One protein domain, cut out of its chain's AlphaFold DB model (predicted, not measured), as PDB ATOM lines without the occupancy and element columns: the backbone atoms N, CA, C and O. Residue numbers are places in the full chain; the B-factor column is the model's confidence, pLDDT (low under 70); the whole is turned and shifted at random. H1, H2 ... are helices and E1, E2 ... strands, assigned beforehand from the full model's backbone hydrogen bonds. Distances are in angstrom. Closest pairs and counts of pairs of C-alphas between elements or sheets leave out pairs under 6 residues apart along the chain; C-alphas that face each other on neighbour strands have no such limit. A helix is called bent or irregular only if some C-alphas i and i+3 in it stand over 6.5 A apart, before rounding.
ATOM      1  N   PRO A 165     300.862 301.328 406.396       87.50
ATOM      2  CA  PRO A 165     301.659 301.815 407.513       87.50
ATOM      3  C   PRO A 165     301.633 300.814 408.674       87.50
ATOM      4  O   PRO A 165     300.578 300.323 409.066       87.50
ATOM      5  N   HIS A 166     302.807 300.533 409.249       76.25
ATOM      6  CA  HIS A 166     302.942 299.639 410.408       76.25
ATOM      7  C   HIS A 166     302.575 300.345 411.730       76.25
ATOM      8  O   HIS A 166     302.174 299.691 412.689       76.25
ATOM      9  N   ALA A 167     302.711 301.676 411.772       62.66
ATOM     10  CA  ALA A 167     302.307 302.571 412.857       62.66
ATOM     11  C   ALA A 167     302.029 303.979 412.284       62.66
ATOM     12  O   ALA A 167     302.615 304.342 411.264       62.66
ATOM     13  N   GLY A 168     301.164 304.770 412.931       63.84
ATOM     14  CA  GLY A 168     300.806 306.134 412.499       63.84
ATOM     15  C   GLY A 168     299.494 306.246 411.702       63.84
ATOM     16  O   GLY A 168     298.706 305.295 411.614       63.84
ATOM     17  N   THR A 169     299.220 307.439 411.166       63.00
ATOM     18  CA  THR A 169     298.041 307.703 410.327       63.00
ATOM     19  C   THR A 169     298.319 307.321 408.872       63.00
ATOM     20  O   THR A 169     299.458 307.365 408.403       63.00
ATOM     21  N   GLY A 170     297.294 306.816 408.187       73.31
ATOM     22  CA  GLY A 170     297.381 306.400 406.791       73.31
ATOM     23  C   GLY A 170     296.535 307.345 405.968       73.31
ATOM     24  O   GLY A 170     295.499 306.932 405.461       73.31
ATOM     25  N   ASP A 171     296.970 308.603 405.879       84.88
ATOM     26  CA  ASP A 171     296.157 309.713 405.364       84.88
ATOM     27  C   ASP A 171     295.821 309.575 403.867       84.88
ATOM     28  O   ASP A 171     294.968 310.301 403.345       84.88
ATOM     29  N   GLY A 172     296.506 308.666 403.164       94.25
ATOM     30  CA  GLY A 172     296.258 308.344 401.770       94.25
ATOM     31  C   GLY A 172     295.145 307.317 401.560       94.25
ATOM     32  O   GLY A 172     294.791 306.539 402.444       94.25
ATOM     33  N   LEU A 173     294.609 307.275 400.338       96.56
ATOM     34  CA  LEU A 173     293.570 306.326 399.937       96.56
ATOM     35  C   LEU A 173     293.970 305.570 398.672       96.56
ATOM     36  O   LEU A 173     294.437 306.158 397.693       96.56
ATOM     37  N   VAL A 174     293.694 304.268 398.651       96.94
ATOM     38  CA  VAL A 174     293.695 303.497 397.405       96.94
ATOM     39  C   VAL A 174     292.297 303.575 396.798       96.94
ATOM     40  O   VAL A 174     291.321 303.145 397.406       96.94
ATOM     41  N   ILE A 175     292.174 304.115 395.592       96.19
ATOM     42  CA  ILE A 175     290.916 304.194 394.855       96.19
ATOM     43  C   ILE A 175     290.916 303.144 393.752       96.19
ATOM     44  O   ILE A 175     291.763 303.159 392.856       96.19
ATOM     45  N   ARG A 176     289.929 302.250 393.784       95.00
ATOM     46  CA  ARG A 176     289.716 301.247 392.741       95.00
ATOM     47  C   ARG A 176     288.447 301.549 391.960       95.00
ATOM     48  O   ARG A 176     287.364 301.641 392.531       95.00
ATOM     49  N   GLY A 177     288.546 301.650 390.643       92.94
ATOM     50  CA  GLY A 177     287.388 301.960 389.811       92.94
ATOM     51  C   GLY A 177     287.715 301.973 388.329       92.94
ATOM     52  O   GLY A 177     288.835 301.663 387.926       92.94
ATOM     53  N   ALA A 178     286.703 302.265 387.516       88.12
ATOM     54  CA  ALA A 178     286.903 302.511 386.095       88.12
ATOM     55  C   ALA A 178     287.282 303.983 385.895       88.12
ATOM     56  O   ALA A 178     286.623 304.872 386.428       88.12
ATOM     57  N   PHE A 179     288.324 304.247 385.118       85.88
ATOM     58  CA  PHE A 179     288.862 305.585 384.874       85.88
ATOM     59  C   PHE A 179     288.739 305.993 383.401       85.88
ATOM     60  O   PHE A 179     288.408 307.137 383.115       85.88
ATOM     61  N   ALA A 180     288.885 305.058 382.468       75.69
ATOM     62  CA  ALA A 180     288.861 305.251 381.026       75.69
ATOM     63  C   ALA A 180     287.461 305.158 380.390       75.69
ATOM     64  O   ALA A 180     287.284 305.606 379.261       75.69
ATOM     65  N   ASN A 181     286.451 304.585 381.064       69.69
ATOM     66  CA  ASN A 181     285.108 304.435 380.481       69.69
ATOM     67  C   ASN A 181     284.079 305.465 380.992       69.69
ATOM     68  O   ASN A 181     284.154 305.977 382.108       69.69
ATOM     69  N   SER A 182     283.066 305.753 380.171       62.28
ATOM     70  CA  SER A 182     281.980 306.712 380.450       62.28
ATOM     71  C   SER A 182     280.798 306.105 381.227       62.28
ATOM     72  O   SER A 182     279.645 306.470 381.019       62.28
ATOM     73  N   THR A 183     281.007 305.063 382.041       75.12
ATOM     74  CA  THR A 183     279.919 304.522 382.892       75.12
ATOM     75  C   THR A 183     279.587 305.485 384.030       75.12
ATOM     76  O   THR A 183     280.426 306.303 384.395       75.12
ATOM     77  N   GLY A 184     278.391 305.369 384.625       78.44
ATOM     78  CA  GLY A 184     278.040 306.142 385.824       78.44
ATOM     79  C   GLY A 184     279.038 305.923 386.967       78.44
ATOM     80  O   GLY A 184     279.510 306.891 387.555       78.44
ATOM     81  N   TYR A 185     279.453 304.669 387.198       81.88
ATOM     82  CA  TYR A 185     280.530 304.331 388.136       81.88
ATOM     83  C   TYR A 185     281.857 304.998 387.771       81.88
ATOM     84  O   TYR A 185     282.500 305.586 388.636       81.88
ATOM     85  N   GLY A 186     282.264 304.927 386.500       86.06
ATOM     86  CA  GLY A 186     283.529 305.504 386.054       86.06
ATOM     87  C   GLY A 186     283.556 307.025 386.172       86.06
ATOM     88  O   GLY A 186     284.514 307.590 386.691       86.06
ATOM     89  N   TYR A 187     282.474 307.695 385.770       85.81
ATOM     90  CA  TYR A 187     282.335 309.139 385.935       85.81
ATOM     91  C   TYR A 187     282.358 309.535 387.417       85.81
ATOM     92  O   TYR A 187     283.194 310.348 387.800       85.81
ATOM     93  N   ALA A 188     281.533 308.915 388.270       89.56
ATOM     94  CA  ALA A 188     281.516 309.221 389.702       89.56
ATOM     95  C   ALA A 188     282.886 308.985 390.359       89.56
ATOM     96  O   ALA A 188     283.372 309.848 391.086       89.56
ATOM     97  N   CYS A 189     283.547 307.865 390.043       92.25
ATOM     98  CA  CYS A 189     284.900 307.560 390.506       92.25
ATOM     99  C   CYS A 189     285.884 308.678 390.128       92.25
ATOM    100  O   CYS A 189     286.595 309.191 390.992       92.25
ATOM    101  N   ARG A 190     285.882 309.129 388.863       90.50
ATOM    102  CA  ARG A 190     286.749 310.233 388.423       90.50
ATOM    103  C   ARG A 190     286.481 311.535 389.167       90.50
ATOM    104  O   ARG A 190     287.431 312.223 389.537       90.50
ATOM    105  N   ARG A 191     285.212 311.865 389.406       91.62
ATOM    106  CA  ARG A 191     284.840 313.083 390.134       91.62
ATOM    107  C   ARG A 191     285.252 313.026 391.604       91.62
ATOM    108  O   ARG A 191     285.777 314.012 392.111       91.62
ATOM    109  N   PHE A 192     285.108 311.875 392.263       94.88
ATOM    110  CA  PHE A 192     285.638 311.679 393.614       94.88
ATOM    111  C   PHE A 192     287.160 311.807 393.653       94.88
ATOM    112  O   PHE A 192     287.667 312.536 394.498       94.88
ATOM    113  N   VAL A 193     287.888 311.178 392.722       93.88
ATOM    114  CA  VAL A 193     289.350 311.334 392.623       93.88
ATOM    115  C   VAL A 193     289.723 312.812 392.496       93.88
ATOM    116  O   VAL A 193     290.518 313.305 393.288       93.88
ATOM    117  N   GLN A 194     289.107 313.553 391.571       92.31
ATOM    118  CA  GLN A 194     289.364 314.989 391.392       92.31
ATOM    119  C   GLN A 194     289.078 315.799 392.668       92.31
ATOM    120  O   GLN A 194     289.919 316.586 393.103       92.31
ATOM    121  N   ALA A 195     287.921 315.584 393.298       95.00
ATOM    122  CA  ALA A 195     287.501 316.334 394.479       95.00
ATOM    123  C   ALA A 195     288.325 316.007 395.741       95.00
ATOM    124  O   ALA A 195     288.560 316.898 396.559       95.00
ATOM    125  N   LEU A 196     288.786 314.762 395.894       95.81
ATOM    126  CA  LEU A 196     289.692 314.343 396.969       95.81
ATOM    127  C   LEU A 196     291.098 314.922 396.767       95.81
ATOM    128  O   LEU A 196     291.702 315.416 397.717       95.81
ATOM    129  N   ARG A 197     291.600 314.945 395.527       92.88
ATOM    130  CA  ARG A 197     292.893 315.575 395.214       92.88
ATOM    131  C   ARG A 197     292.892 317.073 395.482       92.88
ATOM    132  O   ARG A 197     293.862 317.583 396.028       92.88
ATOM    133  N   ALA A 198     291.793 317.759 395.177       93.94
ATOM    134  CA  ALA A 198     291.631 319.176 395.505       93.94
ATOM    135  C   ALA A 198     291.711 319.462 397.022       93.94
ATOM    136  O   ALA A 198     291.932 320.603 397.415       93.94
ATOM    137  N   ARG A 199     291.567 318.433 397.872       94.38
ATOM    138  CA  ARG A 199     291.730 318.490 399.337       94.38
ATOM    139  C   ARG A 199     293.115 318.048 399.815       94.38
ATOM    140  O   ARG A 199     293.317 317.891 401.012       94.38
ATOM    141  N   GLY A 200     294.050 317.801 398.898       94.19
ATOM    142  CA  GLY A 200     295.400 317.347 399.227       94.19
ATOM    143  C   GLY A 200     295.484 315.896 399.705       94.19
ATOM    144  O   GLY A 200     296.511 315.515 400.254       94.19
ATOM    145  N   VAL A 201     294.443 315.077 399.504       95.00
ATOM    146  CA  VAL A 201     294.470 313.657 399.898       95.00
ATOM    147  C   VAL A 201     295.435 312.895 398.979       95.00
ATOM    148  O   VAL A 201     295.229 312.914 397.760       95.00
ATOM    149  N   PRO A 202     296.467 312.209 399.506       94.44
ATOM    150  CA  PRO A 202     297.327 311.346 398.699       94.44
ATOM    151  C   PRO A 202     296.525 310.164 398.147       94.44
ATOM    152  O   PRO A 202     295.870 309.454 398.906       94.44
ATOM    153  N   LEU A 203     296.568 309.925 396.835       95.00
ATOM    154  CA  LEU A 203     295.795 308.854 396.201       95.00
ATOM    155  C   LEU A 203     296.685 307.905 395.404       95.00
ATOM    156  O   LEU A 203     297.564 308.348 394.668       95.00
ATOM    157  N   GLN A 204     296.358 306.616 395.473       94.62
ATOM    158  CA  GLN A 204     296.762 305.618 394.487       94.62
ATOM    159  C   GLN A 204     295.526 305.158 393.708       94.62
ATOM    160  O   GLN A 204     294.522 304.783 394.310       94.62
ATOM    161  N   ALA A 205     295.592 305.131 392.381       93.69
ATOM    162  CA  ALA A 205     294.532 304.647 391.507       93.69
ATOM    163  C   ALA A 205     294.838 303.228 390.994       93.69
ATOM    164  O   ALA A 205     295.917 302.939 390.475       93.69
ATOM    165  N   ILE A 206     293.865 302.322 391.101       93.56
ATOM    166  CA  ILE A 206     293.963 300.959 390.566       93.56
ATOM    167  C   ILE A 206     292.744 300.671 389.691       93.56
ATOM    168  O   ILE A 206     291.612 300.619 390.171       93.56
ATOM    169  N   GLY A 207     292.958 300.470 388.391       92.06
ATOM    170  CA  GLY A 207     291.880 300.118 387.471       92.06
ATOM    171  C   GLY A 207     291.221 298.783 387.823       92.06
ATOM    172  O   GLY A 207     291.891 297.846 388.267       92.06
ATOM    173  N   VAL A 208     289.920 298.633 387.545       91.69
ATOM    174  CA  VAL A 208     289.175 297.381 387.831       91.69
ATOM    175  C   VAL A 208     289.818 296.157 387.172       91.69
ATOM    176  O   VAL A 208     289.773 295.067 387.736       91.69
ATOM    177  N   ARG A 209     290.442 296.331 385.997       87.56
ATOM    178  CA  ARG A 209     291.166 295.276 385.257       87.56
ATOM    179  C   ARG A 209     292.693 295.336 385.411       87.56
ATOM    180  O   ARG A 209     293.393 294.596 384.730       87.56
ATOM    181  N   GLY A 210     293.220 296.232 386.244       78.31
ATOM    182  CA  GLY A 210     294.658 296.442 386.464       78.31
ATOM    183  C   GLY A 210     295.360 297.302 385.417       78.31
ATOM    184  O   GLY A 210     296.130 298.173 385.790       78.31
ATOM    185  N   ALA A 211     295.086 297.097 384.127       72.44
ATOM    186  CA  ALA A 211     295.769 297.814 383.038       72.44
ATOM    187  C   ALA A 211     295.291 299.264 382.826       72.44
ATOM    188  O   ALA A 211     295.910 300.028 382.094       72.44
ATOM    189  N   GLU A 212     294.159 299.628 383.420       71.00
ATOM    190  CA  GLU A 212     293.569 300.957 383.308       71.00
ATOM    191  C   GLU A 212     294.195 301.885 384.356       71.00
ATOM    192  O   GLU A 212     293.998 301.684 385.557       71.00
ATOM    193  N   SER A 213     294.937 302.889 383.891       68.69
ATOM    194  CA  SER A 213     295.516 303.941 384.730       68.69
ATOM    195  C   SER A 213     294.708 305.233 384.628       68.69
ATOM    196  O   SER A 213     294.002 305.484 383.647       68.69
ATOM    197  N   TRP A 214     294.825 306.063 385.662       77.12
ATOM    198  CA  TRP A 214     294.357 307.443 385.634       77.12
ATOM    199  C   TRP A 214     295.046 308.226 384.507       77.12
ATOM    200  O   TRP A 214     296.246 308.074 384.288       77.12
ATOM    201  N   THR A 215     294.301 309.072 383.793       69.44
ATOM    202  CA  THR A 215     294.858 309.948 382.756       69.44
ATOM    203  C   THR A 215     295.110 311.349 383.316       69.44
ATOM    204  O   THR A 215     294.269 311.919 384.007       69.44
ATOM    205  N   GLY A 216     296.281 311.918 383.017       68.19
ATOM    206  CA  GLY A 216     296.665 313.288 383.384       68.19
ATOM    207  C   GLY A 216     297.882 313.366 384.306       68.19
ATOM    208  O   GLY A 216     298.810 314.108 384.011       68.19
ATOM    209  N   GLU A 217     297.913 312.573 385.379       71.62
ATOM    210  CA  GLU A 217     299.013 312.541 386.358       71.62
ATOM    211  C   GLU A 217     299.286 311.111 386.853       71.62
ATOM    212  O   GLU A 217     298.408 310.251 386.788       71.62
ATOM    213  N   ASP A 218     300.499 310.854 387.354       80.81
ATOM    214  CA  ASP A 218     300.912 309.536 387.861       80.81
ATOM    215  C   ASP A 218     300.277 309.245 389.234       80.81
ATOM    216  O   ASP A 218     300.827 309.597 390.279       80.81
ATOM    217  N   LEU A 219     299.110 308.593 389.218       87.69
ATOM    218  CA  LEU A 219     298.469 308.013 390.407       87.69
ATOM    219  C   LEU A 219     298.724 306.502 390.535       87.69
ATOM    220  O   LEU A 219     298.055 305.837 391.321       87.69
ATOM    221  N   ASP A 220     299.669 305.931 389.783       85.44
ATOM    222  CA  ASP A 220     299.974 304.497 389.878       85.44
ATOM    223  C   ASP A 220     300.898 304.189 391.073       85.44
ATOM    224  O   ASP A 220     300.963 303.045 391.545       85.44
ATOM    225  N   ARG A 221     301.593 305.211 391.593       88.81
ATOM    226  CA  ARG A 221     302.498 305.095 392.743       88.81
ATOM    227  C   ARG A 221     301.746 304.725 394.028       88.81
ATOM    228  O   ARG A 221     300.696 305.301 394.307       88.81
ATOM    229  N   PRO A 222     302.280 303.788 394.832       92.44
ATOM    230  CA  PRO A 222     301.674 303.440 396.106       92.44
ATOM    231  C   PRO A 222     301.777 304.597 397.104       92.44
ATOM    232  O   PRO A 222     302.790 305.296 397.156       92.44
ATOM    233  N   VAL A 223     300.730 304.762 397.911       93.69
ATOM    234  CA  VAL A 223     300.652 305.751 398.993       93.69
ATOM    235  C   VAL A 223     300.424 305.039 400.330       93.69
ATOM    236  O   VAL A 223     299.788 303.982 400.337       93.69
ATOM    237  N   PRO A 224     300.902 305.589 401.463       94.31
ATOM    238  CA  PRO A 224     300.542 305.078 402.778       94.31
ATOM    239  C   PRO A 224     299.034 305.202 403.002       94.31
ATOM    240  O   PRO A 224     298.507 306.305 403.131       94.31
ATOM    241  N   ALA A 225     298.342 304.066 403.014       95.25
ATOM    242  CA  ALA A 225     296.892 303.997 403.128       95.25
ATOM    243  C   ALA A 225     296.482 302.854 404.055       95.25
ATOM    244  O   ALA A 225     297.123 301.802 404.085       95.25
ATOM    245  N   LYS A 226     295.377 303.050 404.777       94.44
ATOM    246  CA  LYS A 226     294.698 301.992 405.548       94.44
ATOM    247  C   LYS A 226     293.516 301.387 404.800       94.44
ATOM    248  O   LYS A 226     293.011 300.335 405.181       94.44
ATOM    249  N   THR A 227     293.085 302.041 403.724       96.19
ATOM    250  CA  THR A 227     291.796 301.768 403.101       96.19
ATOM    251  C   THR A 227     291.874 301.780 401.591       96.19
ATOM    252  O   THR A 227     292.515 302.638 400.978       96.19
ATOM    253  N   MET A 228     291.152 300.833 400.994       97.81
ATOM    254  CA  MET A 228     290.818 300.840 399.583       97.81
ATOM    255  C   MET A 228     289.328 301.133 399.397       97.81
ATOM    256  O   MET A 228     288.479 300.346 399.818       97.81
ATOM    257  N   VAL A 229     289.009 302.233 398.713       98.12
ATOM    258  CA  VAL A 229     287.645 302.587 398.304       98.12
ATOM    259  C   VAL A 229     287.418 302.111 396.872       98.12
ATOM    260  O   VAL A 229     288.061 302.582 395.934       98.12
ATOM    261  N   SER A 230     286.501 301.163 396.696       97.06
ATOM    262  CA  SER A 230     286.182 300.563 395.400       97.06
ATOM    263  C   SER A 230     284.826 301.037 394.876       97.06
ATOM    264  O   SER A 230     283.800 300.746 395.483       97.06
ATOM    265  N   PHE A 231     284.810 301.699 393.719       96.25
ATOM    266  CA  PHE A 231     283.604 302.138 393.006       96.25
ATOM    267  C   PHE A 231     283.120 301.049 392.050       96.25
ATOM    268  O   PHE A 231     283.373 301.099 390.842       96.25
ATOM    269  N   VAL A 232     282.481 300.020 392.602       94.75
ATOM    270  CA  VAL A 232     282.137 298.799 391.866       94.75
ATOM    271  C   VAL A 232     280.878 298.115 392.405       94.75
ATOM    272  O   VAL A 232     280.385 298.430 393.485       94.75
ATOM    273  N   THR A 233     280.360 297.133 391.665       94.56
ATOM    274  CA  THR A 233     279.341 296.211 392.185       94.56
ATOM    275  C   THR A 233     279.967 295.169 393.126       94.56
ATOM    276  O   THR A 233     281.148 294.836 392.966       94.56
ATOM    277  N   PRO A 234     279.201 294.583 394.070       95.44
ATOM    278  CA  PRO A 234     279.728 293.598 395.023       95.44
ATOM    279  C   PRO A 234     280.408 292.385 394.364       95.44
ATOM    280  O   PRO A 234     281.371 291.830 394.893       95.44
ATOM    281  N   ALA A 235     279.959 291.998 393.166       92.12
ATOM    282  CA  ALA A 235     280.483 290.855 392.422       92.12
ATOM    283  C   ALA A 235     281.972 290.971 392.053       92.12
ATOM    284  O   ALA A 235     282.630 289.947 391.868       92.12
ATOM    285  N   VAL A 236     282.503 292.194 391.952       93.69
ATOM    286  CA  VAL A 236     283.890 292.456 391.527       93.69
ATOM    287  C   VAL A 236     284.748 293.074 392.636       93.69
ATOM    288  O   VAL A 236     285.839 293.583 392.358       93.69
ATOM    289  N   VAL A 237     284.258 293.063 393.880       96.12
ATOM    290  CA  VAL A 237     285.031 293.479 395.057       96.12
ATOM    291  C   VAL A 237     286.201 292.522 395.255       96.12
ATOM    292  O   VAL A 237     286.033 291.302 395.264       96.12
ATOM    293  N   GLU A 238     287.387 293.097 395.421       97.00
ATOM    294  CA  GLU A 238     288.631 292.394 395.707       97.00
ATOM    295  C   GLU A 238     289.253 292.961 396.977       97.00
ATOM    296  O   GLU A 238     289.088 294.145 397.269       97.00
ATOM    297  N   ARG A 239     289.961 292.118 397.733       97.69
ATOM    298  CA  ARG A 239     290.657 292.548 398.950       97.69
ATOM    299  C   ARG A 239     292.144 292.707 398.680       97.69
ATOM    300  O   ARG A 239     292.731 291.967 397.895       97.69
ATOM    301  N   VAL A 240     292.758 293.642 399.391       97.00
ATOM    302  CA  VAL A 240     294.210 293.810 399.436       97.00
ATOM    303  C   VAL A 240     294.646 293.556 400.875       97.00
ATOM    304  O   VAL A 240     294.060 294.149 401.780       97.00
ATOM    305  N   PRO A 241     295.625 292.668 401.125       95.12
ATOM    306  CA  PRO A 241     296.116 292.426 402.476       95.12
ATOM    307  C   PRO A 241     296.516 293.729 403.178       95.12
ATOM    308  O   PRO A 241     297.258 294.526 402.613       95.12
ATOM    309  N   GLY A 242     296.015 293.931 404.398       94.38
ATOM    310  CA  GLY A 242     296.304 295.114 405.215       94.38
ATOM    311  C   GLY A 242     295.427 296.342 404.944       94.38
ATOM    312  O   GLY A 242     295.469 297.267 405.745       94.38
ATOM    313  N   LEU A 243     294.607 296.351 403.885       96.69
ATOM    314  CA  LEU A 243     293.670 297.445 403.605       96.69
ATOM    315  C   LEU A 243     292.231 297.055 403.957       96.69
ATOM    316  O   LEU A 243     291.754 295.988 403.558       96.69
ATOM    317  N   ALA A 244     291.513 297.955 404.627       97.38
ATOM    318  CA  ALA A 244     290.067 297.861 404.768       97.38
ATOM    319  C   ALA A 244     289.383 298.032 403.402       97.38
ATOM    320  O   ALA A 244     289.752 298.897 402.599       97.38
ATOM    321  N   ALA A 245     288.380 297.203 403.128       98.12
ATOM    322  CA  ALA A 245     287.630 297.190 401.881       98.12
ATOM    323  C   ALA A 245     286.349 298.026 402.015       98.12
ATOM    324  O   ALA A 245     285.309 297.536 402.464       98.12
ATOM    325  N   VAL A 246     286.407 299.281 401.569       98.56
ATOM    326  CA  VAL A 246     285.233 300.154 401.459       98.56
ATOM    327  C   VAL A 246     284.659 300.012 400.058       98.56
ATOM    328  O   VAL A 246     285.352 300.200 399.060       98.56
ATOM    329  N   THR A 247     283.383 299.663 399.953       98.50
ATOM    330  CA  THR A 247     282.712 299.480 398.661       98.50
ATOM    331  C   THR A 247     281.698 300.590 398.446       98.50
ATOM    332  O   THR A 247     280.673 300.628 399.121       98.50
ATOM    333  N   PHE A 248     281.978 301.480 397.495       98.06
ATOM    334  CA  PHE A 248     281.013 302.454 397.007       98.06
ATOM    335  C   PHE A 248     280.189 301.801 395.897       98.06
ATOM    336  O   PHE A 248     280.698 301.538 394.802       98.06
ATOM    337  N   THR A 249     278.918 301.520 396.171       95.94
ATOM    338  CA  THR A 249     278.063 300.756 395.262       95.94
ATOM    339  C   THR A 249     276.642 301.293 395.200       95.94
ATOM    340  O   THR A 249     276.226 302.140 395.986       95.94
ATOM    341  N   VAL A 250     275.914 300.833 394.194       91.69
ATOM    342  CA  VAL A 250     274.607 301.334 393.800       91.69
ATOM    343  C   VAL A 250     273.743 300.154 393.389       91.69
ATOM    344  O   VAL A 250     274.194 299.311 392.612       91.69
ATOM    345  N   PHE A 251     272.507 300.126 393.881       90.69
ATOM    346  CA  PHE A 251     271.473 299.223 393.396       90.69
ATOM    347  C   PHE A 251     270.161 299.988 393.225       90.69
ATOM    348  O   PHE A 251     269.754 300.744 394.101       90.69
ATOM    349  N   GLU A 252     269.502 299.806 392.085       89.81
ATOM    350  CA  GLU A 252     268.363 300.632 391.675       89.81
ATOM    351  C   GLU A 252     267.001 299.944 391.860       89.81
ATOM    352  O   GLU A 252     266.036 300.287 391.183       89.81
ATOM    353  N   GLY A 253     266.919 298.952 392.748       89.75
ATOM    354  CA  GLY A 253     265.682 298.243 393.075       89.75
ATOM    355  C   GLY A 253     265.273 298.384 394.534       89.75
ATOM    356  O   GLY A 253     266.004 298.918 395.364       89.75
ATOM    357  N   THR A 254     264.098 297.848 394.846       90.44
ATOM    358  CA  THR A 254     263.491 297.916 396.185       90.44
ATOM    359  C   THR A 254     264.184 297.025 397.221       90.44
ATOM    360  O   THR A 254     264.051 297.252 398.421       90.44
ATOM    361  N   ARG A 255     264.933 296.005 396.777       92.81
ATOM    362  CA  ARG A 255     265.605 295.025 397.640       92.81
ATOM    363  C   ARG A 255     266.884 294.498 397.002       92.81
ATOM    364  O   ARG A 255     266.906 294.207 395.810       92.81
ATOM    365  N   ILE A 256     267.916 294.276 397.814       94.25
ATOM    366  CA  ILE A 256     269.188 293.707 397.350       94.25
ATOM    367  C   ILE A 256     269.039 292.209 397.012       94.25
ATOM    368  O   ILE A 256     268.490 291.447 397.819       94.25
ATOM    369  N   PRO A 257     269.543 291.746 395.847       91.44
ATOM    370  CA  PRO A 257     269.601 290.325 395.517       91.44
ATOM    371  C   PRO A 257     270.388 289.520 396.561       91.44
ATOM    372  O   PRO A 257     271.412 289.975 397.073       91.44
ATOM    373  N   SER A 258     269.985 288.272 396.816       90.81
ATOM    374  CA  SER A 258     270.657 287.397 397.795       90.81
ATOM    375  C   SER A 258     272.148 287.196 397.490       90.81
ATOM    376  O   SER A 258     272.977 287.200 398.400       90.81
ATOM    377  N   ALA A 259     272.506 287.079 396.208       91.25
ATOM    378  CA  ALA A 259     273.896 286.987 395.781       91.25
ATOM    379  C   ALA A 259     274.677 288.275 396.055       91.25
ATOM    380  O   ALA A 259     275.793 288.191 396.554       91.25
ATOM    381  N   TRP A 260     274.093 289.453 395.808       94.44
ATOM    382  CA  TRP A 260     274.734 290.729 396.146       94.44
ATOM    383  C   TRP A 260     274.963 290.844 397.644       94.44
ATOM    384  O   TRP A 260     276.063 291.202 398.056       94.44
ATOM    385  N   ARG A 261     273.980 290.445 398.463       95.12
ATOM    386  CA  ARG A 261     274.176 290.384 399.910       95.12
ATOM    387  C   ARG A 261     275.357 289.482 400.256       95.12
ATOM    388  O   ARG A 261     276.259 289.958 400.925       95.12
ATOM    389  N   ARG A 262     275.416 288.233 399.791       95.62
ATOM    390  CA  ARG A 262     276.557 287.335 400.085       95.62
ATOM    391  C   ARG A 262     277.897 287.898 399.600       95.62
ATOM    392  O   ARG A 262     278.894 287.833 400.302       95.62
ATOM    393  N   GLN A 263     277.930 288.484 398.406       96.31
ATOM    394  CA  GLN A 263     279.136 289.109 397.855       96.31
ATOM    395  C   GLN A 263     279.628 290.289 398.707       96.31
ATOM    396  O   GLN A 263     280.835 290.489 398.824       96.31
ATOM    397  N   SER A 264     278.708 291.038 399.319       97.44
ATOM    398  CA  SER A 264     279.014 292.145 400.225       97.44
ATOM    399  C   SER A 264     279.750 291.721 401.502       97.44
ATOM    400  O   SER A 264     280.305 292.586 402.169       97.44
ATOM    401  N   ASP A 265     279.838 290.428 401.842       95.94
ATOM    402  CA  ASP A 265     280.642 289.966 402.991       95.94
ATOM    403  C   ASP A 265     282.151 290.232 402.821       95.94
ATOM    404  O   ASP A 265     282.901 290.192 403.794       95.94
ATOM    405  N   LEU A 266     282.601 290.542 401.600       96.81
ATOM    406  CA  LEU A 266     283.974 290.979 401.324       96.81
ATOM    407  C   LEU A 266     284.233 292.455 401.669       96.81
ATOM    408  O   LEU A 266     285.387 292.883 401.623       96.81
ATOM    409  N   SER A 267     283.187 293.222 401.978       98.25
ATOM    410  CA  SER A 267     283.262 294.647 402.299       98.25
ATOM    411  C   SER A 267     283.269 294.856 403.815       98.25
ATOM    412  O   SER A 267     282.394 294.358 404.532       98.25
ATOM    413  N   ASP A 268     284.232 295.645 404.291       98.31
ATOM    414  CA  ASP A 268     284.305 296.100 405.683       98.31
ATOM    415  C   ASP A 268     283.328 297.269 405.922       98.31
ATOM    416  O   ASP A 268     282.721 297.365 406.984       98.31
ATOM    417  N   LEU A 269     283.098 298.096 404.895       98.62
ATOM    418  CA  LEU A 269     282.110 299.178 404.881       98.62
ATOM    419  C   LEU A 269     281.443 299.261 403.501       98.62
ATOM    420  O   LEU A 269     282.117 299.142 402.473       98.62
ATOM    421  N   ILE A 270     280.132 299.503 403.464       98.69
ATOM    422  CA  ILE A 270     279.406 299.824 402.231       98.69
ATOM    423  C   ILE A 270     278.936 301.274 402.273       98.69
ATOM    424  O   ILE A 270     278.267 301.713 403.209       98.69
ATOM    425  N   VAL A 271     279.276 301.998 401.212       98.62
ATOM    426  CA  VAL A 271     278.837 303.366 400.964       98.62
ATOM    427  C   VAL A 271     277.899 303.353 399.767       98.62
ATOM    428  O   VAL A 271     278.226 302.808 398.712       98.62
ATOM    429  N   VAL A 272     276.726 303.949 399.926       97.94
ATOM    430  CA  VAL A 272     275.705 304.054 398.878       97.94
ATOM    431  C   VAL A 272     275.334 305.517 398.656       97.94
ATOM    432  O   VAL A 272     275.454 306.321 399.577       97.94
ATOM    433  N   PRO A 273     274.888 305.910 397.456       96.50
ATOM    434  CA  PRO A 273     274.564 307.307 397.172       96.50
ATOM    435  C   PRO A 273     273.255 307.777 397.813       96.50
ATOM    436  O   PRO A 273     273.104 308.970 398.049       96.50
ATOM    437  N   CYS A 274     272.322 306.861 398.077       95.50
ATOM    438  CA  CYS A 274     270.954 307.189 398.459       95.50
ATOM    439  C   CYS A 274     270.444 306.345 399.635       95.50
ATOM    440  O   CYS A 274     270.873 305.206 399.853       95.50
ATOM    441  N   GLU A 275     269.487 306.900 400.368       95.38
ATOM    442  CA  GLU A 275     268.883 306.296 401.551       95.38
ATOM    443  C   GLU A 275     268.055 305.061 401.191       95.38
ATOM    444  O   GLU A 275     268.130 304.041 401.875       95.38
ATOM    445  N   SER A 276     267.354 305.080 400.051       94.19
ATOM    446  CA  SER A 276     266.618 303.905 399.570       94.19
ATOM    447  C   SER A 276     267.534 302.693 399.360       94.19
ATOM    448  O   SER A 276     267.158 301.569 399.688       94.19
ATOM    449  N   SER A 277     268.756 302.917 398.857       94.69
ATOM    450  CA  SER A 277     269.770 301.861 398.760       94.69
ATOM    451  C   SER A 277     270.188 301.388 400.152       94.69
ATOM    452  O   SER A 277     270.196 300.185 400.407       94.69
ATOM    453  N   ARG A 278     270.495 302.309 401.078       96.75
ATOM    454  CA  ARG A 278     270.930 301.965 402.444       96.75
ATOM    455  C   ARG A 278     269.910 301.063 403.136       96.75
ATOM    456  O   ARG A 278     270.280 300.010 403.655       96.75
ATOM    457  N   ILE A 279     268.633 301.438 403.059       95.06
ATOM    458  CA  ILE A 279     267.504 300.670 403.593       95.06
ATOM    459  C   ILE A 279     267.425 299.290 402.931       95.06
ATOM    460  O   ILE A 279     267.277 298.292 403.632       95.06
ATOM    461  N   ALA A 280     267.580 299.197 401.607       95.12
ATOM    462  CA  ALA A 280     267.550 297.913 400.905       95.12
ATOM    463  C   ALA A 280     268.679 296.964 401.358       95.12
ATOM    464  O   ALA A 280     268.448 295.759 401.492       95.12
ATOM    465  N   TRP A 281     269.889 297.481 401.607       97.25
ATOM    466  CA  TRP A 281     271.010 296.688 402.136       97.25
ATOM    467  C   TRP A 281     270.789 296.258 403.587       97.25
ATOM    468  O   TRP A 281     271.032 295.091 403.910       97.25
ATOM    469  N   ALA A 282     270.297 297.162 404.437       96.88
ATOM    470  CA  ALA A 282     269.946 296.857 405.823       96.88
ATOM    471  C   ALA A 282     268.862 295.768 405.892       96.88
ATOM    472  O   ALA A 282     269.042 294.751 406.558       96.88
ATOM    473  N   ALA A 283     267.793 295.905 405.099       96.38
ATOM    474  CA  ALA A 283     266.714 294.921 404.999       96.38
ATOM    475  C   ALA A 283     267.184 293.557 404.461       96.38
ATOM    476  O   ALA A 283     266.610 292.522 404.792       96.38
ATOM    477  N   ALA A 284     268.249 293.532 403.655       95.94
ATOM    478  CA  ALA A 284     268.897 292.297 403.217       95.94
ATOM    479  C   ALA A 284     269.839 291.686 404.278       95.94
ATOM    480  O   ALA A 284     270.465 290.657 404.016       95.94
ATOM    481  N   GLY A 285     269.960 292.298 405.460       97.12
ATOM    482  CA  GLY A 285     270.761 291.810 406.582       97.12
ATOM    483  C   GLY A 285     272.247 292.153 406.483       97.12
ATOM    484  O   GLY A 285     273.090 291.379 406.946       97.12
ATOM    485  N   PHE A 286     272.618 293.242 405.804       97.94
ATOM    486  CA  PHE A 286     273.970 293.790 405.934       97.94
ATOM    487  C   PHE A 286     274.048 294.664 407.203       97.94
ATOM    488  O   PHE A 286     273.102 295.410 407.447       97.94
ATOM    489  N   PRO A 287     275.127 294.592 408.011       97.81
ATOM    490  CA  PRO A 287     275.206 295.320 409.283       97.81
ATOM    491  C   PRO A 287     275.041 296.836 409.117       97.81
ATOM    492  O   PRO A 287     275.774 297.457 408.344       97.81
ATOM    493  N   GLU A 288     274.078 297.429 409.829       97.00
ATOM    494  CA  GLU A 288     273.722 298.849 409.686       97.00
ATOM    495  C   GLU A 288     274.838 299.802 410.122       97.00
ATOM    496  O   GLU A 288     275.055 300.836 409.491       97.00
ATOM    497  N   ASP A 289     275.606 299.424 411.142       96.94
ATOM    498  CA  ASP A 289     276.783 300.151 411.621       96.94
ATOM    499  C   ASP A 289     277.896 300.241 410.564       96.94
ATOM    500  O   ASP A 289     278.749 301.129 410.640       96.94
ATOM    501  N   ARG A 290     277.831 299.402 409.522       98.00
ATOM    502  CA  ARG A 290     278.744 299.385 408.371       98.00
ATOM    503  C   ARG A 290     278.114 299.914 407.076       98.00
ATOM    504  O   ARG A 290     278.677 299.714 405.996       98.00
ATOM    505  N   LEU A 291     276.955 300.571 407.154       98.25
ATOM    506  CA  LEU A 291     276.307 301.238 406.023       98.25
ATOM    507  C   LEU A 291     276.389 302.753 406.173       98.25
ATOM    508  O   LEU A 291     276.090 303.303 407.233       98.25
ATOM    509  N   ARG A 292     276.771 303.445 405.098       98.31
ATOM    510  CA  ARG A 292     276.811 304.913 405.056       98.31
ATOM    511  C   ARG A 292     276.231 305.443 403.753       98.31
ATOM    512  O   ARG A 292     276.388 304.831 402.698       98.31
ATOM    513  N   VAL A 293     275.583 306.601 403.834       98.06
ATOM    514  CA  VAL A 293     275.044 307.312 402.671       98.06
ATOM    515  C   VAL A 293     275.980 308.455 402.315       98.06
ATOM    516  O   VAL A 293     276.236 309.342 403.125       98.06
ATOM    517  N   CYS A 294     276.499 308.431 401.092       98.06
ATOM    518  CA  CYS A 294     277.345 309.473 400.532       98.06
ATOM    519  C   CYS A 294     276.795 309.890 399.163       98.06
ATOM    520  O   CYS A 294     277.206 309.331 398.142       98.06
ATOM    521  N   ARG A 519     281.379 318.777 398.347       96.19
ATOM    522  CA  ARG A 519     280.674 318.252 399.528       96.19
ATOM    523  C   ARG A 519     280.588 316.728 399.554       96.19
ATOM    524  O   ARG A 519     280.588 316.144 400.632       96.19
ATOM    525  N   ALA A 520     280.479 316.076 398.397       97.56
ATOM    526  CA  ALA A 520     280.508 314.619 398.313       97.56
ATOM    527  C   ALA A 520     281.849 314.064 398.825       97.56
ATOM    528  O   ALA A 520     281.856 313.137 399.630       97.56
ATOM    529  N   ALA A 521     282.974 314.669 398.430       98.06
ATOM    530  CA  ALA A 521     284.291 314.287 398.932       98.06
ATOM    531  C   ALA A 521     284.439 314.542 400.441       98.06
ATOM    532  O   ALA A 521     284.927 313.657 401.137       98.06
ATOM    533  N   ASP A 522     283.963 315.680 400.963       97.88
ATOM    534  CA  ASP A 522     283.974 315.947 402.415       97.88
ATOM    535  C   ASP A 522     283.206 314.880 403.200       97.88
ATOM    536  O   ASP A 522     283.695 314.376 404.207       97.88
ATOM    537  N   ARG A 523     282.019 314.494 402.714       98.12
ATOM    538  CA  ARG A 523     281.212 313.435 403.337       98.12
ATOM    539  C   ARG A 523     281.912 312.089 403.301       98.12
ATOM    540  O   ARG A 523     281.900 311.387 404.304       98.12
ATOM    541  N   LEU A 524     282.516 311.728 402.167       98.38
ATOM    542  CA  LEU A 524     283.259 310.477 402.061       98.38
ATOM    543  C   LEU A 524     284.427 310.453 403.052       98.38
ATOM    544  O   LEU A 524     284.610 309.452 403.729       98.38
ATOM    545  N   LEU A 525     285.181 311.547 403.173       97.88
ATOM    546  CA  LEU A 525     286.273 311.644 404.141       97.88
ATOM    547  C   LEU A 525     285.770 311.532 405.584       97.88
ATOM    548  O   LEU A 525     286.313 310.730 406.333       97.88
ATOM    549  N   ALA A 526     284.694 312.239 405.938       98.00
ATOM    550  CA  ALA A 526     284.082 312.137 407.263       98.00
ATOM    551  C   ALA A 526     283.616 310.706 407.579       98.00
ATOM    552  O   ALA A 526     283.888 310.191 408.657       98.00
ATOM    553  N   ILE A 527     282.993 310.025 406.610       98.19
ATOM    554  CA  ILE A 527     282.594 308.615 406.727       98.19
ATOM    555  C   ILE A 527     283.799 307.713 407.030       98.19
ATOM    556  O   ILE A 527     283.693 306.797 407.846       98.19
ATOM    557  N   LEU A 528     284.928 307.940 406.354       96.50
ATOM    558  CA  LEU A 528     286.143 307.155 406.568       96.50
ATOM    559  C   LEU A 528     286.772 307.458 407.935       96.50
ATOM    560  O   LEU A 528     287.182 306.523 408.619       96.50
ATOM    561  N   ASP A 529     286.795 308.725 408.352       95.19
ATOM    562  CA  ASP A 529     287.315 309.147 409.658       95.19
ATOM    563  C   ASP A 529     286.485 308.550 410.808       95.19
ATOM    564  O   ASP A 529     287.037 307.944 411.726       95.19
ATOM    565  N   GLU A 530     285.152 308.634 410.728       95.69
ATOM    566  CA  GLU A 530     284.221 308.050 411.707       95.69
ATOM    567  C   GLU A 530     284.372 306.530 411.832       95.69
ATOM    568  O   GLU A 530     284.171 305.965 412.907       95.69
ATOM    569  N   ALA A 531     284.722 305.857 410.734       94.06
ATOM    570  CA  ALA A 531     284.962 304.419 410.710       94.06
ATOM    571  C   ALA A 531     286.390 304.030 411.152       94.06
ATOM    572  O   ALA A 531     286.705 302.840 411.184       94.06
ATOM    573  N   GLY A 532     287.264 304.995 411.471       91.94
ATOM    574  CA  GLY A 532     288.670 304.745 411.816       91.94
ATOM    575  C   GLY A 532     289.502 304.224 410.638       91.94
ATOM    576  O   GLY A 532     290.470 303.485 410.830       91.94
TER     577      GLY A 532
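What this domain is: This is residues 165 to 294 and 519 to 532 of the 534 residues of an uncharacterized protein of Roseomonas genomospecies 6 (UniProt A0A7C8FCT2). A strongly twisted sheet of six parallel strands, in the order E2 E1 E3 E4 E5 E6, forms a slab with H1 and H4 packed over one face and H3 over the other, at the E5 and E6 end. H2 just grazes the sheet. The printed part has 144 residues, with four named helices and six named strands in the order E1 H1 E2 E3 E4 H2 E5 H3 E6 H4; the class is mixed, helices and strands. The whole is compact and rounded, with a radius of gyration of the C-alphas of 14.5 A and spans of 40 by 36 by 29 A.

How they stand to each other: Start at edge strand E2, residues 203 to 207, parallel to E1, residues 172 to 177: N 175 and O 204 are 2.8 A apart, within hydrogen-bond range. Next come E3, residues 225 to 231, with N 229 and O 174 at 2.8 A, and E4, residues 244 to 248, with N 230 and O 246 at 2.8 A. Then look for E5, residues 269 to 272, with N 271 and O 247 at 2.9 A, and edge strand E6, residues 291 to 293, with N 272 and O 292 at 2.9 A. H1, residues 184 to 197, lies over E1 at a height over the sheet of 8.9 A and runs along the strands, at 13 degrees to E1 on the local plane; it only just misses lying over E3, on which 2 of its C-alphas fall. H4, residues 519 to 530, is on the same face as H1; they touch, about perpendicular at 76 degrees, through residues 192 to 196 and 520 to 521 alone, the closest C-alphas being those of Leu 196 and Ala 521, 5.7 A apart. H3, residues 275 to 283, completes three layers, with helices on both faces of the sheet; it lies over E6 and only just over E5, on which 3 of its C-alphas fall. H2, residues 258 to 266, only grazes the sheet with residues 264 to 266, and is close to but not clearly touching H3, the closest C-alphas being those of Arg 261 and Trp 281, 7.4 A apart. E1, H1, E2, then E4, H2, E5, then E5, H3, E6 are strand-helix-strand units, two parallel neighbour strands joined through a helix, each with a right-handed crossover. Every O i to N i+4 pair is within hydrogen-bond range in H1, H3 and H4, but 3 of 5 in H2, which is neither bent nor irregular, but only just: C-alphas 263 and 266 are 6.2 A apart.

Where its parts are: Find C-alpha 172 at (296.258, 308.344, 401.770), where E1 begins; it spans 16.2 A, and E3 16.8 A. H1 runs 19.9 A from C-alpha 184 at (278.040, 306.142, 385.824). H4 runs 16.3 A and ends at C-alpha 530, (284.221, 308.050, 411.707).

The domain as a whole: The two C-alphas farthest apart, those of Ala 167 and Thr 254, are 42.5 A apart. Residues 295 to 518 are not printed; C-alphas 294 and 519 are 9.4 A apart across the cut. The links E2 to E3 and E3 to E4 are long. The mean pLDDT of the printed part is 91.5; residues 167 to 169, 181 to 182, 213 and 215 to 216 are under 70.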